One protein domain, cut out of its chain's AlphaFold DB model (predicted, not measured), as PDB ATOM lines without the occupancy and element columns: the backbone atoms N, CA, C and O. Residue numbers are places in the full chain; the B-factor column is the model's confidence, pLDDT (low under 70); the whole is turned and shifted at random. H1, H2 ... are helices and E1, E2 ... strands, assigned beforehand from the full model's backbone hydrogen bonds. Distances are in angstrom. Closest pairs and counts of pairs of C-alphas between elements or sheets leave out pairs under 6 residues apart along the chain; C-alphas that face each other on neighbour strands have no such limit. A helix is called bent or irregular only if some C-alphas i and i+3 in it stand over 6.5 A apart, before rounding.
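AT A GLANCE: This is residues 38 to 200 of the 348 residues of an uncharacterized protein of Dracunculus medinensis (UniProt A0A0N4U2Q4). What does the model look like at first sight? A strongly twisted sheet of six strands runs through the domain, with H3, H5 and residues 174 to 182 on one face and H4 on the opposite face, while H1 and H2 only graze it. The long link of residues 136 to 157 reaches away at one end. What is it built of? The printed part has 163 residues, with five named helices and six named strands in the order E1 H1 H2 H3 E2 E3 E4 H4 E5 E6 H5; the class is mixed, with 69 residues in named elements, under half. The sheet's order is E2 E1 E4 E3 E6 E5, all antiparallel. How large is it? It is compact, with a radius of gyration of the C-alphas of 15.9 A, and elongated, spanning 53 by 32 by 31 A.

HOW THE PARTS SIT: How do the strands pair? The pairing of E1, residues 41 to 46, is staggered: residues 41 to 44 pair with the edge strand E2, residues 85 to 88 (N 42 and O 87, 2.9 A), and residues 45 to 46 with E4, residues 106 to 115 (N 113 and O 45, 2.7 A). E4 forms a hairpin with E3, residues 94 to 103, antiparallel at 159 degrees, with N 97 and O 112 at 2.8 A. E3 has E6, residues 158 to 164, as its other neighbour (N 96 and O 162, 2.9 A), and E6 forms a hairpin with the edge strand E5, residues 130 to 135 (N 132 and O 161, 2.9 A). Where are the helices? H1, residues 48 to 51, and H2, residues 54 to 57, only graze the sheet; the closest C-alphas of H2 and E3 are those of Thr 57 and Ala 99, 6.7 A. H3, residues 70 to 73, and H5, residues 184 to 193, are on the same face, at heights of 6.3 A and 10.3 A over the sheet; H5 runs along E6 at 11 degrees on the local plane. H4, residues 116 to 119, is on the opposite face at a height of 8.9 A. What do the helix backbones show? In H5 every O i to N i+4 pair is within hydrogen-bond range; H1 to H4 are too short for such a pair. H3 is irregular, with C-alphas 70 and 73 at 7.2 A.

IN THESE COORDINATES: Where do the named elements begin and end? C-alpha 41, where E1 begins, is at (162.821, 187.398, 273.186), and C-alpha 193, where H5 ends, is at (146.428, 180.598, 261.131). Which are longest? From first to last C-alpha E4 measures 30.0 A, E3 28.2 A and E6 20.1 A.

THE WHOLE: Is it cut, and which links are long? The printed part has no cut; the long links are H2 to H3, H3 to E2, E5 to E6 and E6 to H5. Where is confidence low? The mean pLDDT of the printed part is 73.1, and 54 residues are under 70, among them residues 136 to 157.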
ATOM      1  N   SER A  38     162.919 181.567 281.782       61.29
ATOM      2  CA  SER A  38     163.206 181.675 280.355       61.29
ATOM      3  C   SER A  38     163.164 183.152 279.953       61.29
ATOM      4  O   SER A  38     162.189 183.862 280.211       61.29
ATOM      5  N   GLU A  39     164.262 183.648 279.385       73.94
ATOM      6  CA  GLU A  39     164.297 184.999 278.844       73.94
ATOM      7  C   GLU A  39     163.404 185.038 277.597       73.94
ATOM      8  O   GLU A  39     163.647 184.340 276.615       73.94
ATOM      9  N   LEU A  40     162.331 185.827 277.656       84.65
ATOM     10  CA  LEU A  40     161.439 186.069 276.525       84.65
ATOM     11  C   LEU A  40     162.140 186.988 275.519       84.65
ATOM     12  O   LEU A  40     162.519 188.098 275.888       84.65
ATOM     13  N   PHE A  41     162.261 186.573 274.259       86.15
ATOM     14  CA  PHE A  41     162.821 187.398 273.186       86.15
ATOM     15  C   PHE A  41     161.732 187.838 272.196       86.15
ATOM     16  O   PHE A  41     160.950 187.021 271.705       86.15
ATOM     17  N   CYS A  42     161.692 189.134 271.879       88.52
ATOM     18  CA  CYS A  42     160.772 189.713 270.897       88.52
ATOM     19  C   CYS A  42     161.525 190.127 269.632       88.52
ATOM     20  O   CYS A  42     162.616 190.687 269.711       88.52
ATOM     21  N   ALA A  43     160.889 189.978 268.472       90.15
ATOM     22  CA  ALA A  43     161.251 190.761 267.299       90.15
ATOM     23  C   ALA A  43     160.876 192.234 267.542       90.15
ATOM     24  O   ALA A  43     159.761 192.512 267.995       90.15
ATOM     25  N   GLN A  44     161.773 193.165 267.218       91.88
ATOM     26  CA  GLN A  44     161.558 194.609 267.314       91.88
ATOM     27  C   GLN A  44     161.721 195.265 265.942       91.88
ATOM     28  O   GLN A  44     162.828 195.398 265.420       91.88
ATOM     29  N   CYS A  45     160.596 195.663 265.348       93.38
ATOM     30  CA  CYS A  45     160.567 196.422 264.102       93.38
ATOM     31  C   CYS A  45     159.223 197.115 263.883       93.38
ATOM     32  O   CYS A  45     158.199 196.741 264.449       93.38
ATOM     33  N   ALA A  46     159.204 198.087 262.983       92.73
ATOM     34  CA  ALA A  46     157.992 198.674 262.449       92.73
ATOM     35  C   ALA A  46     158.111 198.870 260.934       92.73
ATOM     36  O   ALA A  46     159.199 198.987 260.365       92.73
ATOM     37  N   SER A  47     156.972 198.926 260.255       91.36
ATOM     38  CA  SER A  47     156.938 199.288 258.838       91.36
ATOM     39  C   SER A  47     157.337 200.760 258.657       91.36
ATOM     40  O   SER A  47     156.939 201.589 259.480       91.36
ATOM     41  N   PRO A  48     158.078 201.140 257.594       88.58
ATOM     42  CA  PRO A  48     158.662 202.482 257.485       88.58
ATOM     43  C   PRO A  48     157.662 203.637 257.519       88.58
ATOM     44  O   PRO A  48     158.003 204.728 257.973       88.58
ATOM     45  N   VAL A  49     156.417 203.385 257.110       82.85
ATOM     46  CA  VAL A  49     155.322 204.360 257.177       82.85
ATOM     47  C   VAL A  49     155.080 204.885 258.596       82.85
ATOM     48  O   VAL A  49     154.800 206.071 258.766       82.85
ATOM     49  N   PHE A  50     155.258 204.051 259.625       85.61
ATOM     50  CA  PHE A  50     154.983 204.435 261.010       85.61
ATOM     51  C   PHE A  50     156.052 205.349 261.603       85.61
ATOM     52  O   PHE A  50     155.792 205.980 262.619       85.61
ATOM     53  N   ARG A  51     157.218 205.507 260.960       84.00
ATOM     54  CA  ARG A  51     158.262 206.431 261.438       84.00
ATOM     55  C   ARG A  51     157.759 207.874 261.509       84.00
ATOM     56  O   ARG A  51     158.116 208.605 262.422       84.00
ATOM     57  N   LYS A  52     156.951 208.281 260.526       74.72
ATOM     58  CA  LYS A  52     156.353 209.627 260.443       74.72
ATOM     59  C   LYS A  52     154.870 209.642 260.818       74.72
ATOM     60  O   LYS A  52     154.283 210.700 260.957       74.72
ATOM     61  N   ASN A  53     154.261 208.470 260.973       71.63
ATOM     62  CA  ASN A  53     152.827 208.329 261.210       71.63
ATOM     63  C   ASN A  53     152.554 207.417 262.413       71.63
ATOM     64  O   ASN A  53     151.648 206.588 262.378       71.63
ATOM     65  N   TRP A  54     153.364 207.531 263.471       74.96
ATOM     66  CA  TRP A  54     153.276 206.649 264.638       74.96
ATOM     67  C   TRP A  54     151.906 206.707 265.320       74.96
ATOM     68  O   TRP A  54     151.418 205.708 265.833       74.96
ATOM     69  N   VAL A  55     151.221 207.848 265.255       66.58
ATOM     70  CA  VAL A  55     149.861 207.988 265.792       66.58
ATOM     71  C   VAL A  55     148.857 207.007 265.166       66.58
ATOM     72  O   VAL A  55     147.929 206.588 265.851       66.58
ATOM     73  N   LEU A  56     149.060 206.573 263.910       67.06
ATOM     74  CA  LEU A  56     148.185 205.593 263.243       67.06
ATOM     75  C   LEU A  56     148.188 204.239 263.955       67.06
ATOM     76  O   LEU A  56     147.252 203.457 263.831       67.06
ATOM     77  N   THR A  57     149.245 203.963 264.716       72.66
ATOM     78  CA  THR A  57     149.370 202.739 265.506       72.66
ATOM     79  C   THR A  57     148.490 202.761 266.751       72.66
ATOM     80  O   THR A  57     148.260 201.714 267.352       72.66
ATOM     81  N   THR A  58     148.017 203.945 267.160       69.76
ATOM     82  CA  THR A  58     147.368 204.229 268.451       69.76
ATOM     83  C   THR A  58     148.249 203.962 269.678       69.76
ATOM     84  O   THR A  58     147.792 204.141 270.808       69.76
ATOM     85  N   LEU A  59     149.518 203.581 269.483       78.90
ATOM     86  CA  LEU A  59     150.468 203.353 270.563       78.90
ATOM     87  C   LEU A  59     150.992 204.696 271.108       78.90
ATOM     88  O   LEU A  59     151.485 205.516 270.331       78.90
ATOM     89  N   PRO A  60     150.948 204.913 272.434       74.03
ATOM     90  CA  PRO A  60     151.427 206.129 273.091       74.03
ATOM     91  C   PRO A  60     152.909 206.447 272.870       74.03
ATOM     92  O   PRO A  60     153.263 207.617 272.750       74.03
ATOM     93  N   ILE A  61     153.778 205.431 272.839       82.54
ATOM     94  CA  ILE A  61     155.233 205.617 272.789       82.54
ATOM     95  C   ILE A  61     155.805 204.940 271.546       82.54
ATOM     96  O   ILE A  61     155.520 203.776 271.265       82.54
ATOM     97  N   MET A  62     156.648 205.676 270.819       86.13
ATOM     98  CA  MET A  62     157.542 205.120 269.806       86.13
ATOM     99  C   MET A  62     158.891 204.789 270.462       86.13
ATOM    100  O   MET A  62     159.561 205.708 270.943       86.13
ATOM    101  N   PRO A  63     159.332 203.521 270.481       87.06
ATOM    102  CA  PRO A  63     160.615 203.166 271.079       87.06
ATOM    103  C   PRO A  63     161.777 203.870 270.364       87.06
ATOM    104  O   PRO A  63     161.844 203.873 269.135       87.06
ATOM    105  N   LYS A  64     162.721 204.445 271.126       83.35
ATOM    106  CA  LYS A  64     163.842 205.243 270.577       83.35
ATOM    107  C   LYS A  64     164.709 204.472 269.575       83.35
ATOM    108  O   LYS A  64     165.179 205.059 268.608       83.35
ATOM    109  N   ASN A  65     164.880 203.171 269.795       85.46
ATOM    110  CA  ASN A  65     165.717 202.297 268.971       85.46
ATOM    111  C   ASN A  65     164.884 201.414 268.026       85.46
ATOM    112  O   ASN A  65     165.339 200.357 267.604       85.46
ATOM    113  N   MET A  66     163.646 201.814 267.709       89.40
ATOM    114  CA  MET A  66     162.791 201.055 266.799       89.40
ATOM    115  C   MET A  66     163.413 200.977 265.397       89.40
ATOM    116  O   MET A  66     163.610 202.000 264.734       89.40
ATOM    117  N   GLN A  67     163.653 199.761 264.904       90.08
ATOM    118  CA  GLN A  67     164.034 199.561 263.511       90.08
ATOM    119  C   GLN A  67     162.832 199.720 262.587       90.08
ATOM    120  O   GLN A  67     161.795 199.091 262.771       90.08
ATOM    121  N   PHE A  68     162.988 200.522 261.536       91.28
ATOM    122  CA  PHE A  68     161.960 200.686 260.514       91.28
ATOM    123  C   PHE A  68     162.423 200.043 259.213       91.28
ATOM    124  O   PHE A  68     163.316 200.573 258.551       91.28
ATOM    125  N   SER A  69     161.815 198.917 258.843       90.11
ATOM    126  CA  SER A  69     162.254 198.097 257.711       90.11
ATOM    127  C   SER A  69     161.083 197.644 256.851       90.11
ATOM    128  O   SER A  69     160.057 197.191 257.362       90.11
ATOM    129  N   ASN A  70     161.262 197.690 255.527       85.08
ATOM    130  CA  ASN A  70     160.304 197.117 254.579       85.08
ATOM    131  C   ASN A  70     160.102 195.615 254.811       85.08
ATOM    132  O   ASN A  70     159.056 195.096 254.451       85.08
ATOM    133  N   GLY A  71     161.058 194.912 255.421       84.95
ATOM    134  CA  GLY A  71     160.931 193.487 255.713       84.95
ATOM    135  C   GLY A  71     160.224 193.150 257.026       84.95
ATOM    136  O   GLY A  71     160.075 191.969 257.316       84.95
ATOM    137  N   CYS A  72     159.755 194.134 257.801       87.41
ATOM    138  CA  CYS A  72     159.108 193.872 259.093       87.41
ATOM    139  C   CYS A  72     157.834 193.008 258.971       87.41
ATOM    140  O   CYS A  72     157.451 192.342 259.921       87.41
ATOM    141  N   HIS A  73     157.190 192.969 257.798       81.99
ATOM    142  CA  HIS A  73     156.019 192.124 257.539       81.99
ATOM    143  C   HIS A  73     156.357 190.709 257.034       81.99
ATOM    144  O   HIS A  73     155.449 189.891 256.904       81.99
ATOM    145  N   LYS A  74     157.622 190.412 256.696       73.13
ATOM    146  CA  LYS A  74     157.994 189.118 256.105       73.13
ATOM    147  C   LYS A  74     157.878 187.989 257.137       73.13
ATOM    148  O   LYS A  74     158.232 188.163 258.305       73.13
ATOM    149  N   LEU A  75     157.385 186.839 256.671       59.48
ATOM    150  CA  LEU A  75     157.384 185.559 257.380       59.48
ATOM    151  C   LEU A  75     158.676 184.786 257.118       59.48
ATOM    152  O   LEU A  75     159.240 184.896 256.032       59.48
ATOM    153  N   GLY A  76     158.998 183.891 258.053       52.46
ATOM    154  CA  GLY A  76     159.564 182.585 257.718       52.46
ATOM    155  C   GLY A  76     161.065 182.547 257.421       52.46
ATOM    156  O   GLY A  76     161.552 183.192 256.505       52.46
ATOM    157  N   ALA A  77     161.735 181.680 258.181       45.87
ATOM    158  CA  ALA A  77     163.100 181.168 258.052       45.87
ATOM    159  C   ALA A  77     164.274 182.190 258.088       45.87
ATOM    160  O   ALA A  77     164.263 183.208 257.400       45.87
ATOM    161  N   PRO A  78     165.323 181.919 258.890       48.38
ATOM    162  CA  PRO A  78     166.503 182.769 259.040       48.38
ATOM    163  C   PRO A  78     167.222 183.169 257.732       48.38
ATOM    164  O   PRO A  78     167.161 182.434 256.748       48.38
ATOM    165  N   PRO A  79     168.001 184.272 257.755       53.27
ATOM    166  CA  PRO A  79     168.191 185.153 258.900       53.27
ATOM    167  C   PRO A  79     167.145 186.269 258.877       53.27
ATOM    168  O   PRO A  79     167.265 187.267 258.169       53.27
ATOM    169  N   LEU A  80     166.113 186.111 259.704       60.87
ATOM    170  CA  LEU A  80     165.117 187.148 259.950       60.87
ATOM    171  C   LEU A  80     165.744 188.388 260.627       60.87
ATOM    172  O   LEU A  80     165.224 189.493 260.483       60.87
ATOM    173  N   HIS A  81     166.919 188.216 261.247       66.59
ATOM    174  CA  HIS A  81     167.748 189.258 261.866       66.59
ATOM    175  C   HIS A  81     168.132 190.423 260.938       66.59
ATOM    176  O   HIS A  81     168.577 191.456 261.417       66.59
ATOM    177  N   GLN A  82     167.976 190.292 259.615       72.63
ATOM    178  CA  GLN A  82     168.233 191.406 258.691       72.63
ATOM    179  C   GLN A  82     167.095 192.444 258.647       72.63
ATOM    180  O   GLN A  82     167.276 193.535 258.109       72.63
ATOM    181  N   TYR A  83     165.901 192.099 259.142       79.77
ATOM    182  CA  TYR A  83     164.714 192.957 259.051       79.77
ATOM    183  C   TYR A  83     164.224 193.479 260.399       79.77
ATOM    184  O   TYR A  83     163.386 194.385 260.423       79.77
ATOM    185  N   PHE A  84     164.703 192.893 261.490       82.79
ATOM    186  CA  PHE A  84     164.352 193.269 262.845       82.79
ATOM    187  C   PHE A  84     165.441 192.849 263.824       82.79
ATOM    188  O   PHE A  84     166.122 191.843 263.616       82.79
ATOM    189  N   ASP A  85     165.527 193.583 264.928       85.87
ATOM    190  CA  ASP A  85     166.339 193.180 266.068       85.87
ATOM    191  C   ASP A  85     165.591 192.137 266.898       85.87
ATOM    192  O   ASP A  85     164.359 192.136 266.966       85.87
ATOM    193  N   VAL A  86     166.342 191.246 267.543       85.54
ATOM    194  CA  VAL A  86     165.807 190.340 268.563       85.54
ATOM    195  C   VAL A  86     166.254 190.867 269.916       85.54
ATOM    196  O   VAL A  86     167.451 190.924 270.191       85.54
ATOM    197  N   VAL A  87     165.297 191.279 270.744       87.48
ATOM    198  CA  VAL A  87     165.566 191.954 272.019       87.48
ATOM    199  C   VAL A  87     164.959 191.194 273.197       87.48
ATOM    200  O   VAL A  87     163.879 190.617 273.056       87.48
ATOM    201  N   PRO A  88     165.622 191.179 274.367       86.84
ATOM    202  CA  PRO A  88     165.074 190.559 275.565       86.84
ATOM    203  C   PRO A  88     163.947 191.411 276.174       86.84
ATOM    204  O   PRO A  88     164.103 192.596 276.475       86.84
ATOM    205  N   CYS A  89     162.813 190.777 276.444       84.72
ATOM    206  CA  CYS A  89     161.567 191.382 276.912       84.72
ATOM    207  C   CYS A  89     161.309 191.053 278.385       84.72
ATOM    208  O   CYS A  89     160.236 190.582 278.761       84.72
ATOM    209  N   GLN A  90     162.306 191.307 279.242       82.45
ATOM    210  CA  GLN A  90     162.226 191.012 280.678       82.45
ATOM    211  C   GLN A  90     160.984 191.643 281.321       82.45
ATOM    212  O   GLN A  90     160.740 192.846 281.146       82.45
ATOM    213  N   ASN A  91     160.243 190.825 282.079       79.15
ATOM    214  CA  ASN A  91     158.997 191.170 282.777       79.15
ATOM    215  C   ASN A  91     157.915 191.787 281.874       79.15
ATOM    216  O   ASN A  91     157.113 192.590 282.339       79.15
ATOM    217  N   SER A  92     157.899 191.449 280.584       84.84
ATOM    218  CA  SER A  92     156.920 191.950 279.619       84.84
ATOM    219  C   SER A  92     156.370 190.814 278.755       84.84
ATOM    220  O   SER A  92     156.643 189.642 278.991       84.84
ATOM    221  N   THR A  93     155.573 191.180 277.758       86.94
ATOM    222  CA  THR A  93     155.041 190.298 276.720       86.94
ATOM    223  C   THR A  93     155.485 190.825 275.358       86.94
ATOM    224  O   THR A  93     155.723 192.029 275.202       86.94
ATOM    225  N   CYS A  94     155.641 189.946 274.376       89.13
ATOM    226  CA  CYS A  94     155.873 190.362 273.002       89.13
ATOM    227  C   CYS A  94     154.555 190.833 272.396       89.13
ATOM    228  O   CYS A  94     153.495 190.273 272.684       89.13
ATOM    229  N   VAL A  95     154.625 191.808 271.498       89.95
ATOM    230  CA  VAL A  95     153.464 192.266 270.736       89.95
ATOM    231  C   VAL A  95     153.768 192.354 269.266       89.95
ATOM    232  O   VAL A  95     154.888 192.672 268.865       89.95
ATOM    233  N   GLU A  96     152.748 192.075 268.473       89.99
ATOM    234  CA  GLU A  96     152.697 192.409 267.067       89.99
ATOM    235  C   GLU A  96     151.329 193.002 266.718       89.99
ATOM    236  O   GLU A  96     150.288 192.536 267.189       89.99
ATOM    237  N   ILE A  97     151.338 194.061 265.915       90.36
ATOM    238  CA  ILE A  97     150.146 194.773 265.457       90.36
ATOM    239  C   ILE A  97     150.199 194.849 263.942       90.36
ATOM    240  O   ILE A  97     151.218 195.233 263.368       90.36
ATOM    241  N   LEU A  98     149.083 194.510 263.311       88.68
ATOM    242  CA  LEU A  98     148.840 194.690 261.890       88.68
ATOM    243  C   LEU A  98     147.791 195.789 261.741       88.68
ATOM    244  O   LEU A  98     146.636 195.582 262.112       88.68
ATOM    245  N   ALA A  99     148.199 196.950 261.234       84.61
ATOM    246  CA  ALA A  99     147.347 198.129 261.121       84.61
ATOM    247  C   ALA A  99     147.258 198.608 259.665       84.61
ATOM    248  O   ALA A  99     148.280 198.613 258.964       84.61
ATOM    249  N   PRO A 100     146.067 199.020 259.202       78.21
ATOM    250  CA  PRO A 100     145.918 199.626 257.895       78.21
ATOM    251  C   PRO A 100     146.504 201.040 257.913       78.21
ATOM    252  O   PRO A 100     146.503 201.732 258.931       78.21
ATOM    253  N   TYR A 101     147.000 201.480 256.767       72.91
ATOM    254  CA  TYR A 101     147.334 202.866 256.503       72.91
ATOM    255  C   TYR A 101     146.910 203.204 255.077       72.91
ATOM    256  O   TYR A 101     147.018 202.378 254.164       72.91
ATOM    257  N   ASP A 102     146.417 204.422 254.899       67.35
ATOM    258  CA  ASP A 102     146.030 204.927 253.591       67.35
ATOM    259  C   ASP A 102     147.179 205.749 252.999       67.35
ATOM    260  O   ASP A 102     147.752 206.622 253.658       67.35
ATOM    261  N   LEU A 103     147.550 205.437 251.763       55.01
ATOM    262  CA  LEU A 103     148.404 206.272 250.926       55.01
ATOM    263  C   LEU A 103     147.607 206.600 249.669       55.01
ATOM    264  O   LEU A 103     146.735 205.837 249.272       55.01
ATOM    265  N   MET A 104     147.983 207.668 248.964       50.49
ATOM    266  CA  MET A 104     147.353 208.044 247.687       50.49
ATOM    267  C   MET A 104     147.254 206.902 246.650       50.49
ATOM    268  O   MET A 104     146.444 206.975 245.733       50.49
ATOM    269  N   GLU A 105     148.063 205.850 246.792       55.23
ATOM    270  CA  GLU A 105     148.103 204.663 245.927       55.23
ATOM    271  C   GLU A 105     147.205 203.501 246.406       55.23
ATOM    272  O   GLU A 105     147.306 202.388 245.888       55.23
ATOM    273  N   GLY A 106     146.346 203.726 247.402       59.82
ATOM    274  CA  GLY A 106     145.408 202.743 247.942       59.82
ATOM    275  C   GLY A 106     145.803 202.174 249.307       59.82
ATOM    276  O   GLY A 106     146.902 202.393 249.829       59.82
ATOM    277  N   LYS A 107     144.869 201.407 249.884       64.11
ATOM    278  CA  LYS A 107     144.971 200.870 251.244       64.11
ATOM    279  C   LYS A 107     146.098 199.845 251.350       64.11
ATOM    280  O   LYS A 107     146.123 198.844 250.632       64.11
ATOM    281  N   ARG A 108     147.010 200.064 252.296       74.62
ATOM    282  CA  ARG A 108     148.110 199.147 252.616       74.62
ATOM    283  C   ARG A 108     148.108 198.817 254.101       74.62
ATOM    284  O   ARG A 108     147.417 199.444 254.894       74.62
ATOM    285  N   TYR A 109     148.880 197.806 254.475       82.18
ATOM    286  CA  TYR A 109     149.014 197.381 255.862       82.18
ATOM    287  C   TYR A 109     150.457 197.451 256.313       82.18
ATOM    288  O   TYR A 109     151.386 197.119 255.571       82.18
ATOM    289  N   GLY A 110     150.637 197.907 257.545       87.09
ATOM    290  CA  GLY A 110     151.914 197.956 258.222       87.09
ATOM    291  C   GLY A 110     151.901 197.033 259.429       87.09
ATOM    292  O   GLY A 110     150.883 196.856 260.093       87.09
ATOM    293  N   VAL A 111     153.065 196.466 259.709       90.81
ATOM    294  CA  VAL A 111     153.339 195.656 260.895       90.81
ATOM    295  C   VAL A 111     154.196 196.445 261.884       90.81
ATOM    296  O   VAL A 111     155.092 197.189 261.468       90.81
ATOM    297  N   ILE A 112     153.919 196.273 263.175       92.56
ATOM    298  CA  ILE A 112     154.703 196.765 264.318       92.56
ATOM    299  C   ILE A 112     154.958 195.576 265.234       92.56
ATOM    300  O   ILE A 112     154.039 194.797 265.469       92.56
ATOM    301  N   ARG A 113     156.177 195.434 265.749       92.43
ATOM    302  CA  ARG A 113     156.627 194.346 266.622       92.43
ATOM    303  C   ARG A 113     157.548 194.900 267.709       92.43
ATOM    304  O   ARG A 113     158.353 195.789 267.430       92.43
ATOM    305  N   GLY A 114     157.457 194.381 268.931       92.27
ATOM    306  CA  GLY A 114     158.405 194.715 270.001       92.27
ATOM    307  C   GLY A 114     158.003 194.195 271.377       92.27
ATOM    308  O   GLY A 114     157.052 193.418 271.504       92.27
ATOM    309  N   CYS A 115     158.712 194.654 272.412       90.13
ATOM    310  CA  CYS A 115     158.290 194.475 273.800       90.13
ATOM    311  C   CYS A 115     157.086 195.373 274.077       90.13
ATOM    312  O   CYS A 115     157.136 196.573 273.819       90.13
ATOM    313  N   TYR A 116     156.037 194.837 274.690       87.86
ATOM    314  CA  TYR A 116     154.847 195.620 275.018       87.86
ATOM    315  C   TYR A 116     155.163 196.832 275.920       87.86
ATOM    316  O   TYR A 116     154.648 197.927 275.699       87.86
ATOM    317  N   LYS A 117     156.089 196.664 276.879       86.34
ATOM    318  CA  LYS A 117     156.569 197.729 277.784       86.34
ATOM    319  C   LYS A 117     157.270 198.901 277.086       86.34
ATOM    320  O   LYS A 117     157.422 199.953 277.690       86.34
ATOM    321  N   ASP A 118     157.733 198.725 275.850       88.90
ATOM    322  CA  ASP A 118     158.417 199.804 275.130       88.90
ATOM    323  C   ASP A 118     157.404 200.778 274.507       88.90
ATOM    324  O   ASP A 118     157.748 201.911 274.173       88.90
ATOM    325  N   PHE A 119     156.152 200.338 274.351       86.25
ATOM    326  CA  PHE A 119     155.066 201.113 273.756       86.25
ATOM    327  C   PHE A 119     154.169 201.790 274.791       86.25
ATOM    328  O   PHE A 119     153.525 202.793 274.476       86.25
ATOM    329  N   LEU A 120     154.120 201.241 276.008       77.70
ATOM    330  CA  LEU A 120     153.266 201.691 277.101       77.70
ATOM    331  C   LEU A 120     154.056 201.857 278.391       77.70
ATOM    332  O   LEU A 120     154.916 201.048 278.719       77.70
ATOM    333  N   SER A 121     153.673 202.851 279.191       70.22
ATOM    334  CA  SER A 121     154.219 203.040 280.537       70.22
ATOM    335  C   SER A 121     153.771 201.965 281.540       70.22
ATOM    336  O   SER A 121     154.357 201.857 282.614       70.22
ATOM    337  N   HIS A 122     152.737 201.183 281.213       67.88
ATOM    338  CA  HIS A 122     152.167 200.146 282.072       67.88
ATOM    339  C   HIS A 122     152.110 198.807 281.329       67.88
ATOM    340  O   HIS A 122     151.789 198.755 280.142       67.88
ATOM    341  N   ILE A 123     152.420 197.720 282.037       64.23
ATOM    342  CA  ILE A 123     152.411 196.357 281.496       64.23
ATOM    343  C   ILE A 123     151.082 195.703 281.894       64.23
ATOM    344  O   ILE A 123     150.813 195.617 283.094       64.23
ATOM    345  N   PRO A 124     150.258 195.228 280.944       58.91
ATOM    346  CA  PRO A 124     149.059 194.471 281.263       58.91
ATOM    347  C   PRO A 124     149.447 193.196 281.999       58.91
ATOM    348  O   PRO A 124     150.402 192.512 281.630       58.91
ATOM    349  N   THR A 125     148.690 192.860 283.035       55.98
ATOM    350  CA  THR A 125     148.974 191.709 283.903       55.98
ATOM    351  C   THR A 125     148.588 190.362 283.285       55.98
ATOM    352  O   THR A 125     148.915 189.322 283.856       55.98
ATOM    353  N   ASN A 126     147.944 190.338 282.111       54.24
ATOM    354  CA  ASN A 126     147.480 189.100 281.483       54.24
ATOM    355  C   ASN A 126     148.524 188.469 280.542       54.24
ATOM    356  O   ASN A 126     148.882 189.014 279.498       54.24
ATOM    357  N   SER A 127     148.969 187.270 280.927       49.46
ATOM    358  CA  SER A 127     150.120 186.525 280.405       49.46
ATOM    359  C   SER A 127     149.759 185.380 279.441       49.46
ATOM    360  O   SER A 127     150.320 184.289 279.545       49.46
ATOM    361  N   SER A 128     148.806 185.569 278.525       61.73
ATOM    362  CA  SER A 128     148.452 184.536 277.536       61.73
ATOM    363  C   SER A 128     148.590 185.022 276.096       61.73
ATOM    364  O   SER A 128     148.568 186.226 275.817       61.73
ATOM    365  N   ILE A 129     148.748 184.064 275.169       58.59
ATOM    366  CA  ILE A 129     148.640 184.351 273.738       58.59
ATOM    367  C   ILE A 129     147.228 184.861 273.488       58.59
ATOM    368  O   ILE A 129     146.255 184.109 273.562       58.59
ATOM    369  N   ASN A 130     147.119 186.146 273.182       79.97
ATOM    370  CA  ASN A 130     145.853 186.775 272.872       79.97
ATOM    371  C   ASN A 130     145.986 187.414 271.500       79.97
ATOM    372  O   ASN A 130     146.624 188.455 271.363       79.97
ATOM    373  N   CYS A 131     145.416 186.770 270.478       88.28
ATOM    374  CA  CYS A 131     145.241 187.410 269.185       88.28
ATOM    375  C   CYS A 131     143.781 187.796 268.963       88.28
ATOM    376  O   CYS A 131     142.867 186.965 269.074       88.28
ATOM    377  N   ARG A 132     143.563 189.068 268.641       87.60
ATOM    378  CA  ARG A 132     142.254 189.640 268.336       87.60
ATOM    379  C   ARG A 132     142.343 190.497 267.092       87.60
ATOM    380  O   ARG A 132     143.342 191.177 266.877       87.60
ATOM    381  N   TYR A 133     141.277 190.494 266.307       86.46
ATOM    382  CA  TYR A 133     141.127 191.427 265.202       86.46
ATOM    383  C   TYR A 133     139.735 192.040 265.196       86.46
ATOM    384  O   TYR A 133     138.762 191.412 265.610       86.46
ATOM    385  N   GLY A 134     139.638 193.278 264.733       78.16
ATOM    386  CA  GLY A 134     138.382 194.010 264.631       78.16
ATOM    387  C   GLY A 134     138.358 194.821 263.348       78.16
ATOM    388  O   GLY A 134     139.395 195.313 262.909       78.16
ATOM    389  N   GLY A 135     137.182 194.931 262.737       70.93
ATOM    390  CA  GLY A 135     136.961 195.821 261.598       70.93
ATOM    391  C   GLY A 135     136.541 197.209 262.070       70.93
ATOM    392  O   GLY A 135     135.749 197.317 263.008       70.93
ATOM    393  N   SER A 136     137.032 198.265 261.425       60.67
ATOM    394  CA  SER A 136     136.476 199.610 261.567       60.67
ATOM    395  C   SER A 136     135.076 199.615 260.946       60.67
ATOM    396  O   SER A 136     134.917 199.732 259.734       60.67
ATOM    397  N   GLY A 137     134.041 199.417 261.768       48.26
ATOM    398  CA  GLY A 137     132.649 199.315 261.308       48.26
ATOM    399  C   GLY A 137     132.140 200.552 260.555       48.26
ATOM    400  O   GLY A 137     131.158 200.451 259.826       48.26
ATOM    401  N   SER A 138     132.822 201.695 260.688       37.77
ATOM    402  CA  SER A 138     132.466 202.967 260.046       37.77
ATOM    403  C   SER A 138     133.277 203.296 258.786       37.77
ATOM    404  O   SER A 138     132.942 204.246 258.087       37.77
ATOM    405  N   LEU A 139     134.314 202.522 258.458       32.03
ATOM    406  CA  LEU A 139     135.097 202.689 257.228       32.03
ATOM    407  C   LEU A 139     134.918 201.473 256.318       32.03
ATOM    408  O   LEU A 139     135.845 200.937 255.709       32.03
ATOM    409  N   THR A 140     133.662 201.061 256.168       25.70
ATOM    410  CA  THR A 140     133.257 200.540 254.868       25.70
ATOM    411  C   THR A 140     133.117 201.787 254.008       25.70
ATOM    412  O   THR A 140     132.081 202.443 254.049       25.70
ATOM    413  N   ILE A 141     134.168 202.168 253.276       24.98
ATOM    414  CA  ILE A 141     133.972 203.011 252.096       24.98
ATOM    415  C   ILE A 141     133.114 202.145 251.176       24.98
ATOM    416  O   ILE A 141     133.616 201.352 250.385       24.98
ATOM    417  N   LEU A 142     131.799 202.218 251.365       24.33
ATOM    418  CA  LEU A 142     130.833 201.844 250.359       24.33
ATOM    419  C   LEU A 142     131.023 202.897 249.275       24.33
ATOM    420  O   LEU A 142     130.321 203.897 249.240       24.33
ATOM    421  N   SER A 143     132.040 202.718 248.438       25.78
ATOM    422  CA  SER A 143     131.936 203.207 247.081       25.78
ATOM    423  C   SER A 143     131.039 202.181 246.390       25.78
ATOM    424  O   SER A 143     131.478 201.044 246.202       25.78
ATOM    425  N   PRO A 144     129.770 202.503 246.078       33.47
ATOM    426  CA  PRO A 144     128.876 201.580 245.386       33.47
ATOM    427  C   PRO A 144     129.314 201.261 243.941       33.47
ATOM    428  O   PRO A 144     128.558 200.629 243.215       33.47
ATOM    429  N   GLU A 145     130.525 201.643 243.515       31.79
ATOM    430  CA  GLU A 145     130.996 201.482 242.134       31.79
ATOM    431  C   GLU A 145     132.197 200.535 241.957       31.79
ATOM    432  O   GLU A 145     132.633 200.312 240.830       31.79
ATOM    433  N   LEU A 146     132.713 199.892 243.010       35.48
ATOM    434  CA  LEU A 146     133.826 198.943 242.858       35.48
ATOM    435  C   LEU A 146     133.330 197.501 242.670       35.48
ATOM    436  O   LEU A 146     133.302 196.705 243.604       35.48
ATOM    437  N   ASN A 147     132.974 197.156 241.429       36.17
ATOM    438  CA  ASN A 147     132.678 195.782 240.993       36.17
ATOM    439  C   ASN A 147     133.930 194.952 240.638       36.17
ATOM    440  O   ASN A 147     133.799 193.875 240.056       36.17
ATOM    441  N   GLU A 148     135.142 195.397 240.988       35.91
ATOM    442  CA  GLU A 148     136.354 194.614 240.732       35.91
ATOM    443  C   GLU A 148     136.905 193.945 242.005       35.91
ATOM    444  O   GLU A 148     137.351 194.639 242.921       35.91
ATOM    445  N   PRO A 149     136.957 192.598 242.069       41.39
ATOM    446  CA  PRO A 149     137.453 191.854 243.234       41.39
ATOM    447  C   PRO A 149     138.946 192.073 243.542       41.39
ATOM    448  O   PRO A 149     139.416 191.634 244.591       41.39
ATOM    449  N   ASN A 150     139.681 192.758 242.660       41.43
ATOM    450  CA  ASN A 150     141.105 193.056 242.816       41.43
ATOM    451  C   ASN A 150     141.400 194.521 243.188       41.43
ATOM    452  O   ASN A 150     142.572 194.863 243.352       41.43
ATOM    453  N   ASP A 151     140.389 195.389 243.355       42.22
ATOM    454  CA  ASP A 151     140.652 196.758 243.809       42.22
ATOM    455  C   ASP A 151     140.926 196.775 245.323       42.22
ATOM    456  O   ASP A 151     140.030 196.615 246.162       42.22
ATOM    457  N   LEU A 152     142.198 196.990 245.672       44.63
ATOM    458  CA  LEU A 152     142.714 197.114 247.041       44.63
ATOM    459  C   LEU A 152     142.008 198.214 247.850       44.63
ATOM    460  O   LEU A 152     142.046 198.185 249.082       44.63
ATOM    461  N   ARG A 153     141.324 199.155 247.185       46.90
ATOM    462  CA  ARG A 153     140.514 200.203 247.826       46.90
ATOM    463  C   ARG A 153     139.290 199.657 248.568       46.90
ATOM    464  O   ARG A 153     138.829 200.298 249.510       46.90
ATOM    465  N   SER A 154     138.813 198.464 248.209       46.90
ATOM    466  CA  SER A 154     137.638 197.817 248.820       46.90
ATOM    467  C   SER A 154     137.951 196.967 250.059       46.90
ATOM    468  O   SER A 154     137.043 196.371 250.647       46.90
ATOM    469  N   LEU A 155     139.221 196.880 250.482       47.11
ATOM    470  CA  LEU A 155     139.567 196.064 251.641       47.11
ATOM    471  C   LEU A 155     138.922 196.645 252.914       47.11
ATOM    472  O   LEU A 155     139.148 197.818 253.234       47.11
ATOM    473  N   PRO A 156     138.145 195.841 253.666       51.90
ATOM    474  CA  PRO A 156     137.706 196.229 255.000       51.90
ATOM    475  C   PRO A 156     138.921 196.546 255.871       51.90
ATOM    476  O   PRO A 156     139.926 195.831 255.853       51.90
ATOM    477  N   GLU A 157     138.820 197.631 256.628       68.92
ATOM    478  CA  GLU A 157     139.863 198.081 257.540       68.92
ATOM    479  C   GLU A 157     139.856 197.218 258.785       68.92
ATOM    480  O   GLU A 157     139.146 197.486 259.754       68.92
ATOM    481  N   TYR A 158     140.630 196.144 258.744       77.06
ATOM    482  CA  TYR A 158     140.873 195.340 259.920       77.06
ATOM    483  C   TYR A 158     142.132 195.830 260.616       77.06
ATOM    484  O   TYR A 158     143.137 196.111 259.981       77.06
ATOM    485  N   ILE A 159     142.102 195.875 261.937       82.71
ATOM    486  CA  ILE A 159     143.312 195.906 262.751       82.71
ATOM    487  C   ILE A 159     143.407 194.574 263.481       82.71
ATOM    488  O   ILE A 159     142.386 194.017 263.896       82.71
ATOM    489  N   ALA A 160     144.619 194.063 263.652       87.45
ATOM    490  CA  ALA A 160     144.870 192.900 264.488       87.45
ATOM    491  C   ALA A 160     145.975 193.200 265.496       87.45
ATOM    492  O   ALA A 160     146.971 193.837 265.156       87.45
ATOM    493  N   ILE A 161     145.796 192.718 266.723       88.55
ATOM    494  CA  ILE A 161     146.821 192.701 267.765       88.55
ATOM    495  C   ILE A 161     147.032 191.266 268.207       88.55
ATOM    496  O   ILE A 161     146.070 190.514 268.387       88.55
ATOM    497  N   ARG A 162     148.289 190.900 268.412       88.31
ATOM    498  CA  ARG A 162     148.664 189.636 269.022       88.31
ATOM    499  C   ARG A 162     149.708 189.874 270.093       88.31
ATOM    500  O   ARG A 162     150.726 190.509 269.836       88.31
ATOM    501  N   THR A 163     149.457 189.336 271.279       88.57
ATOM    502  CA  THR A 163     150.433 189.267 272.369       88.57
ATOM    503  C   THR A 163     150.893 187.833 272.574       88.57
ATOM    504  O   THR A 163     150.147 186.895 272.286       88.57
ATOM    505  N   CYS A 164     152.113 187.642 273.071       85.98
ATOM    506  CA  CYS A 164     152.617 186.331 273.469       85.98
ATOM    507  C   CYS A 164     153.715 186.458 274.530       85.98
ATOM    508  O   CYS A 164     154.612 187.289 274.423       85.98
ATOM    509  N   SER A 165     153.633 185.616 275.556       82.96
ATOM    510  CA  SER A 165     154.558 185.585 276.699       82.96
ATOM    511  C   SER A 165     155.183 184.209 276.930       82.96
ATOM    512  O   SER A 165     156.011 184.063 277.822       82.96
ATOM    513  N   ASP A 166     154.774 183.207 276.153       69.96
ATOM    514  CA  ASP A 166     155.233 181.829 276.275       69.96
ATOM    515  C   ASP A 166     156.198 181.522 275.128       69.96
ATOM    516  O   ASP A 166     155.803 181.498 273.957       69.96
ATOM    517  N   VAL A 167     157.472 181.330 275.460       61.42
ATOM    518  CA  VAL A 167     158.399 180.612 274.585       61.42
ATOM    519  C   VAL A 167     159.146 179.603 275.437       61.42
ATOM    520  O   VAL A 167     159.944 179.955 276.304       61.42
ATOM    521  N   ASN A 168     158.888 178.331 275.147       53.80
ATOM    522  CA  ASN A 168     159.639 177.199 275.683       53.80
ATOM    523  C   ASN A 168     160.953 176.956 274.914       53.80
ATOM    524  O   ASN A 168     161.642 175.974 275.179       53.80
ATOM    525  N   VAL A 169     161.309 177.828 273.962       56.91
ATOM    526  CA  VAL A 169     162.489 177.681 273.101       56.91
ATOM    527  C   VAL A 169     163.364 178.929 273.194       56.91
ATOM    528  O   VAL A 169     162.920 180.047 272.934       56.91
ATOM    529  N   ILE A 170     164.627 178.728 273.574       55.13
ATOM    530  CA  ILE A 170     165.655 179.774 273.631       55.13
ATOM    531  C   ILE A 170     165.903 180.294 272.203       55.13
ATOM    532  O   ILE A 170     166.091 179.497 271.287       55.13
ATOM    533  N   ASN A 171     165.949 181.620 272.025       58.66
ATOM    534  CA  ASN A 171     166.186 182.338 270.756       58.66
ATOM    535  C   ASN A 171     165.051 182.325 269.711       58.66
ATOM    536  O   ASN A 171     165.263 182.811 268.598       58.66
ATOM    537  N   GLU A 172     163.849 181.845 270.035       71.05
ATOM    538  CA  GLU A 172     162.690 182.010 269.149       71.05
ATOM    539  C   GLU A 172     161.867 183.249 269.523       71.05
ATOM    540  O   GLU A 172     161.520 183.476 270.680       71.05
ATOM    541  N   THR A 173     161.529 184.068 268.524       77.68
ATOM    542  CA  THR A 173     160.643 185.223 268.704       77.68
ATOM    543  C   THR A 173     159.195 184.806 268.510       77.68
ATOM    544  O   THR A 173     158.821 184.375 267.420       77.68
ATOM    545  N   CYS A 174     158.340 184.987 269.515       83.25
ATOM    546  CA  CYS A 174     156.947 184.552 269.401       83.25
ATOM    547  C   CYS A 174     156.049 185.520 268.598       83.25
ATOM    548  O   CYS A 174     154.954 185.126 268.194       83.25
ATOM    549  N   ASN A 175     156.466 186.770 268.351       88.69
ATOM    550  CA  ASN A 175     155.668 187.848 267.731       88.69
ATOM    551  C   ASN A 175     155.967 188.069 266.234       88.69
ATOM    552  O   ASN A 175     156.174 189.200 265.795       88.69
ATOM    553  N   VAL A 176     156.017 186.986 265.456       87.19
ATOM    554  CA  VAL A 176     156.284 187.016 264.002       87.19
ATOM    555  C   VAL A 176     155.199 186.312 263.178       87.19
ATOM    556  O   VAL A 176     155.477 185.778 262.107       87.19
ATOM    557  N   ASN A 177     153.960 186.290 263.673       86.20
ATOM    558  CA  ASN A 177     152.855 185.529 263.082       86.20
ATOM    559  C   ASN A 177     151.815 186.392 262.355       86.20
ATOM    560  O   ASN A 177     151.040 185.858 261.564       86.20
ATOM    561  N   LEU A 178     151.779 187.706 262.590       87.01
ATOM    562  CA  LEU A 178     150.928 188.633 261.849       87.01
ATOM    563  C   LEU A 178     151.656 189.155 260.610       87.01
ATOM    564  O   LEU A 178     152.793 189.635 260.678       87.01
ATOM    565  N   PHE A 179     150.964 189.092 259.475       82.94
ATOM    566  CA  PHE A 179     151.448 189.570 258.188       82.94
ATOM    567  C   PHE A 179     150.286 190.026 257.309       82.94
ATOM    568  O   PHE A 179     149.139 189.603 257.469       82.94
ATOM    569  N   TYR A 180     150.606 190.918 256.380       76.12
ATOM    570  CA  TYR A 180     149.668 191.382 255.373       76.12
ATOM    571  C   TYR A 180     149.470 190.317 254.291       76.12
ATOM    572  O   TYR A 180     150.437 189.708 253.839       76.12
ATOM    573  N   ALA A 181     148.226 190.157 253.843       72.34
ATOM    574  CA  ALA A 181     147.902 189.459 252.608       72.34
ATOM    575  C   ALA A 181     146.988 190.294 251.727       72.34
ATOM    576  O   ALA A 181     146.157 191.071 252.208       72.34
ATOM    577  N   ILE A 182     147.158 190.094 250.426       70.73
ATOM    578  CA  ILE A 182     146.376 190.748 249.393       70.73
ATOM    579  C   ILE A 182     145.017 190.041 249.315       70.73
ATOM    580  O   ILE A 182     144.938 188.840 249.095       70.73
ATOM    581  N   GLY A 183     143.930 190.792 249.494       68.46
ATOM    582  CA  GLY A 183     142.570 190.254 249.424       68.46
ATOM    583  C   GLY A 183     141.983 189.846 250.781       68.46
ATOM    584  O   GLY A 183     142.657 189.337 251.676       68.46
ATOM    585  N   LYS A 184     140.669 190.062 250.932       71.59
ATOM    586  CA  LYS A 184     139.941 189.876 252.199       71.59
ATOM    587  C   LYS A 184     140.029 188.446 252.739       71.59
ATOM    588  O   LYS A 184     140.243 188.257 253.933       71.59
ATOM    589  N   GLN A 185     139.839 187.441 251.883       77.67
ATOM    590  CA  GLN A 185     139.800 186.049 252.335       77.67
ATOM    591  C   GLN A 185     141.183 185.549 252.758       77.67
ATOM    592  O   GLN A 185     141.300 184.892 253.787       77.67
ATOM    593  N   GLU A 186     142.232 185.886 252.006       79.86
ATOM    594  CA  GLU A 186     143.602 185.515 252.364       79.86
ATOM    595  C   GLU A 186     144.026 186.192 253.673       79.86
ATOM    596  O   GLU A 186     144.563 185.535 254.566       79.86
ATOM    597  N   PHE A 187     143.675 187.470 253.840       80.78
ATOM    598  CA  PHE A 187     143.866 188.195 255.090       80.78
ATOM    599  C   PHE A 187     143.206 187.480 256.282       80.78
ATOM    600  O   PHE A 187     143.868 187.209 257.284       80.78
ATOM    601  N   ILE A 188     141.929 187.099 256.165       81.58
ATOM    602  CA  ILE A 188     141.212 186.367 257.225       81.58
ATOM    603  C   ILE A 188     141.854 184.998 257.486       81.58
ATOM    604  O   ILE A 188     142.045 184.628 258.643       81.58
ATOM    605  N   ASN A 189     142.236 184.262 256.439       85.21
ATOM    606  CA  ASN A 189     142.891 182.961 256.578       85.21
ATOM    607  C   ASN A 189     144.216 183.078 257.351       85.21
ATOM    608  O   ASN A 189     144.548 182.206 258.152       85.21
ATOM    609  N   ASN A 190     144.970 184.159 257.146       85.28
ATOM    610  CA  ASN A 190     146.228 184.395 257.851       85.28
ATOM    611  C   ASN A 190     146.012 184.740 259.322       85.28
ATOM    612  O   ASN A 190     146.716 184.218 260.186       85.28
ATOM    613  N   LEU A 191     144.981 185.530 259.623       86.91
ATOM    614  CA  LEU A 191     144.563 185.773 261.000       86.91
ATOM    615  C   LEU A 191     144.125 184.476 261.697       86.91
ATOM    616  O   LEU A 191     144.513 184.227 262.836       86.91
ATOM    617  N   GLN A 192     143.381 183.610 261.010       86.66
ATOM    618  CA  GLN A 192     142.977 182.310 261.552       86.66
ATOM    619  C   GLN A 192     144.178 181.394 261.822       86.66
ATOM    620  O   GLN A 192     144.244 180.796 262.892       86.66
ATOM    621  N   LYS A 193     145.165 181.336 260.915       86.58
ATOM    622  CA  LYS A 193     146.428 180.598 261.131       86.58
ATOM    623  C   LYS A 193     147.199 181.100 262.354       86.58
ATOM    624  O   LYS A 193     147.824 180.308 263.048       86.58
ATOM    625  N   ALA A 194     147.131 182.399 262.636       85.20
ATOM    626  CA  ALA A 194     147.728 183.010 263.822       85.20
ATOM    627  C   ALA A 194     146.867 182.861 265.099       85.20
ATOM    628  O   ALA A 194     147.191 183.463 266.128       85.20
ATOM    629  N   ASN A 195     145.791 182.061 265.057       87.88
ATOM    630  CA  ASN A 195     144.812 181.864 266.133       87.88
ATOM    631  C   ASN A 195     144.130 183.167 266.589       87.88
ATOM    632  O   ASN A 195     143.815 183.352 267.767       87.88
ATOM    633  N   CYS A 196     143.907 184.098 265.662       88.51
ATOM    634  CA  CYS A 196     143.231 185.355 265.938       88.51
ATOM    635  C   CYS A 196     141.718 185.186 265.924       88.51
ATOM    636  O   CYS A 196     141.136 184.704 264.952       88.51
ATOM    637  N   LEU A 197     141.075 185.641 266.999       87.25
ATOM    638  CA  LEU A 197     139.621 185.643 267.106       87.25
ATOM    639  C   LEU A 197     139.055 187.011 266.707       87.25
ATOM    640  O   LEU A 197     139.615 188.039 267.111       87.25
ATOM    641  N   PRO A 198     137.942 187.055 265.953       84.22
ATOM    642  CA  PRO A 198     137.248 188.308 265.705       84.22
ATOM    643  C   PRO A 198     136.711 188.871 267.019       84.22
ATOM    644  O   PRO A 198     136.187 188.143 267.865       84.22
ATOM    645  N   LEU A 199     136.797 190.186 267.176       81.93
ATOM    646  CA  LEU A 199     136.083 190.902 268.220       81.93
ATOM    647  C   LEU A 199     134.600 190.967 267.858       81.93
ATOM    648  O   LEU A 199     134.231 191.375 266.758       81.93
ATOM    649  N   SER A 200     133.752 190.555 268.796       78.01
ATOM    650  CA  SER A 200     132.302 190.579 268.642       78.01
ATOM    651  C   SER A 200     131.668 191.758 269.380       78.01
ATOM    652  O   SER A 200     132.128 192.195 270.446       78.01
TER     653      SER A 200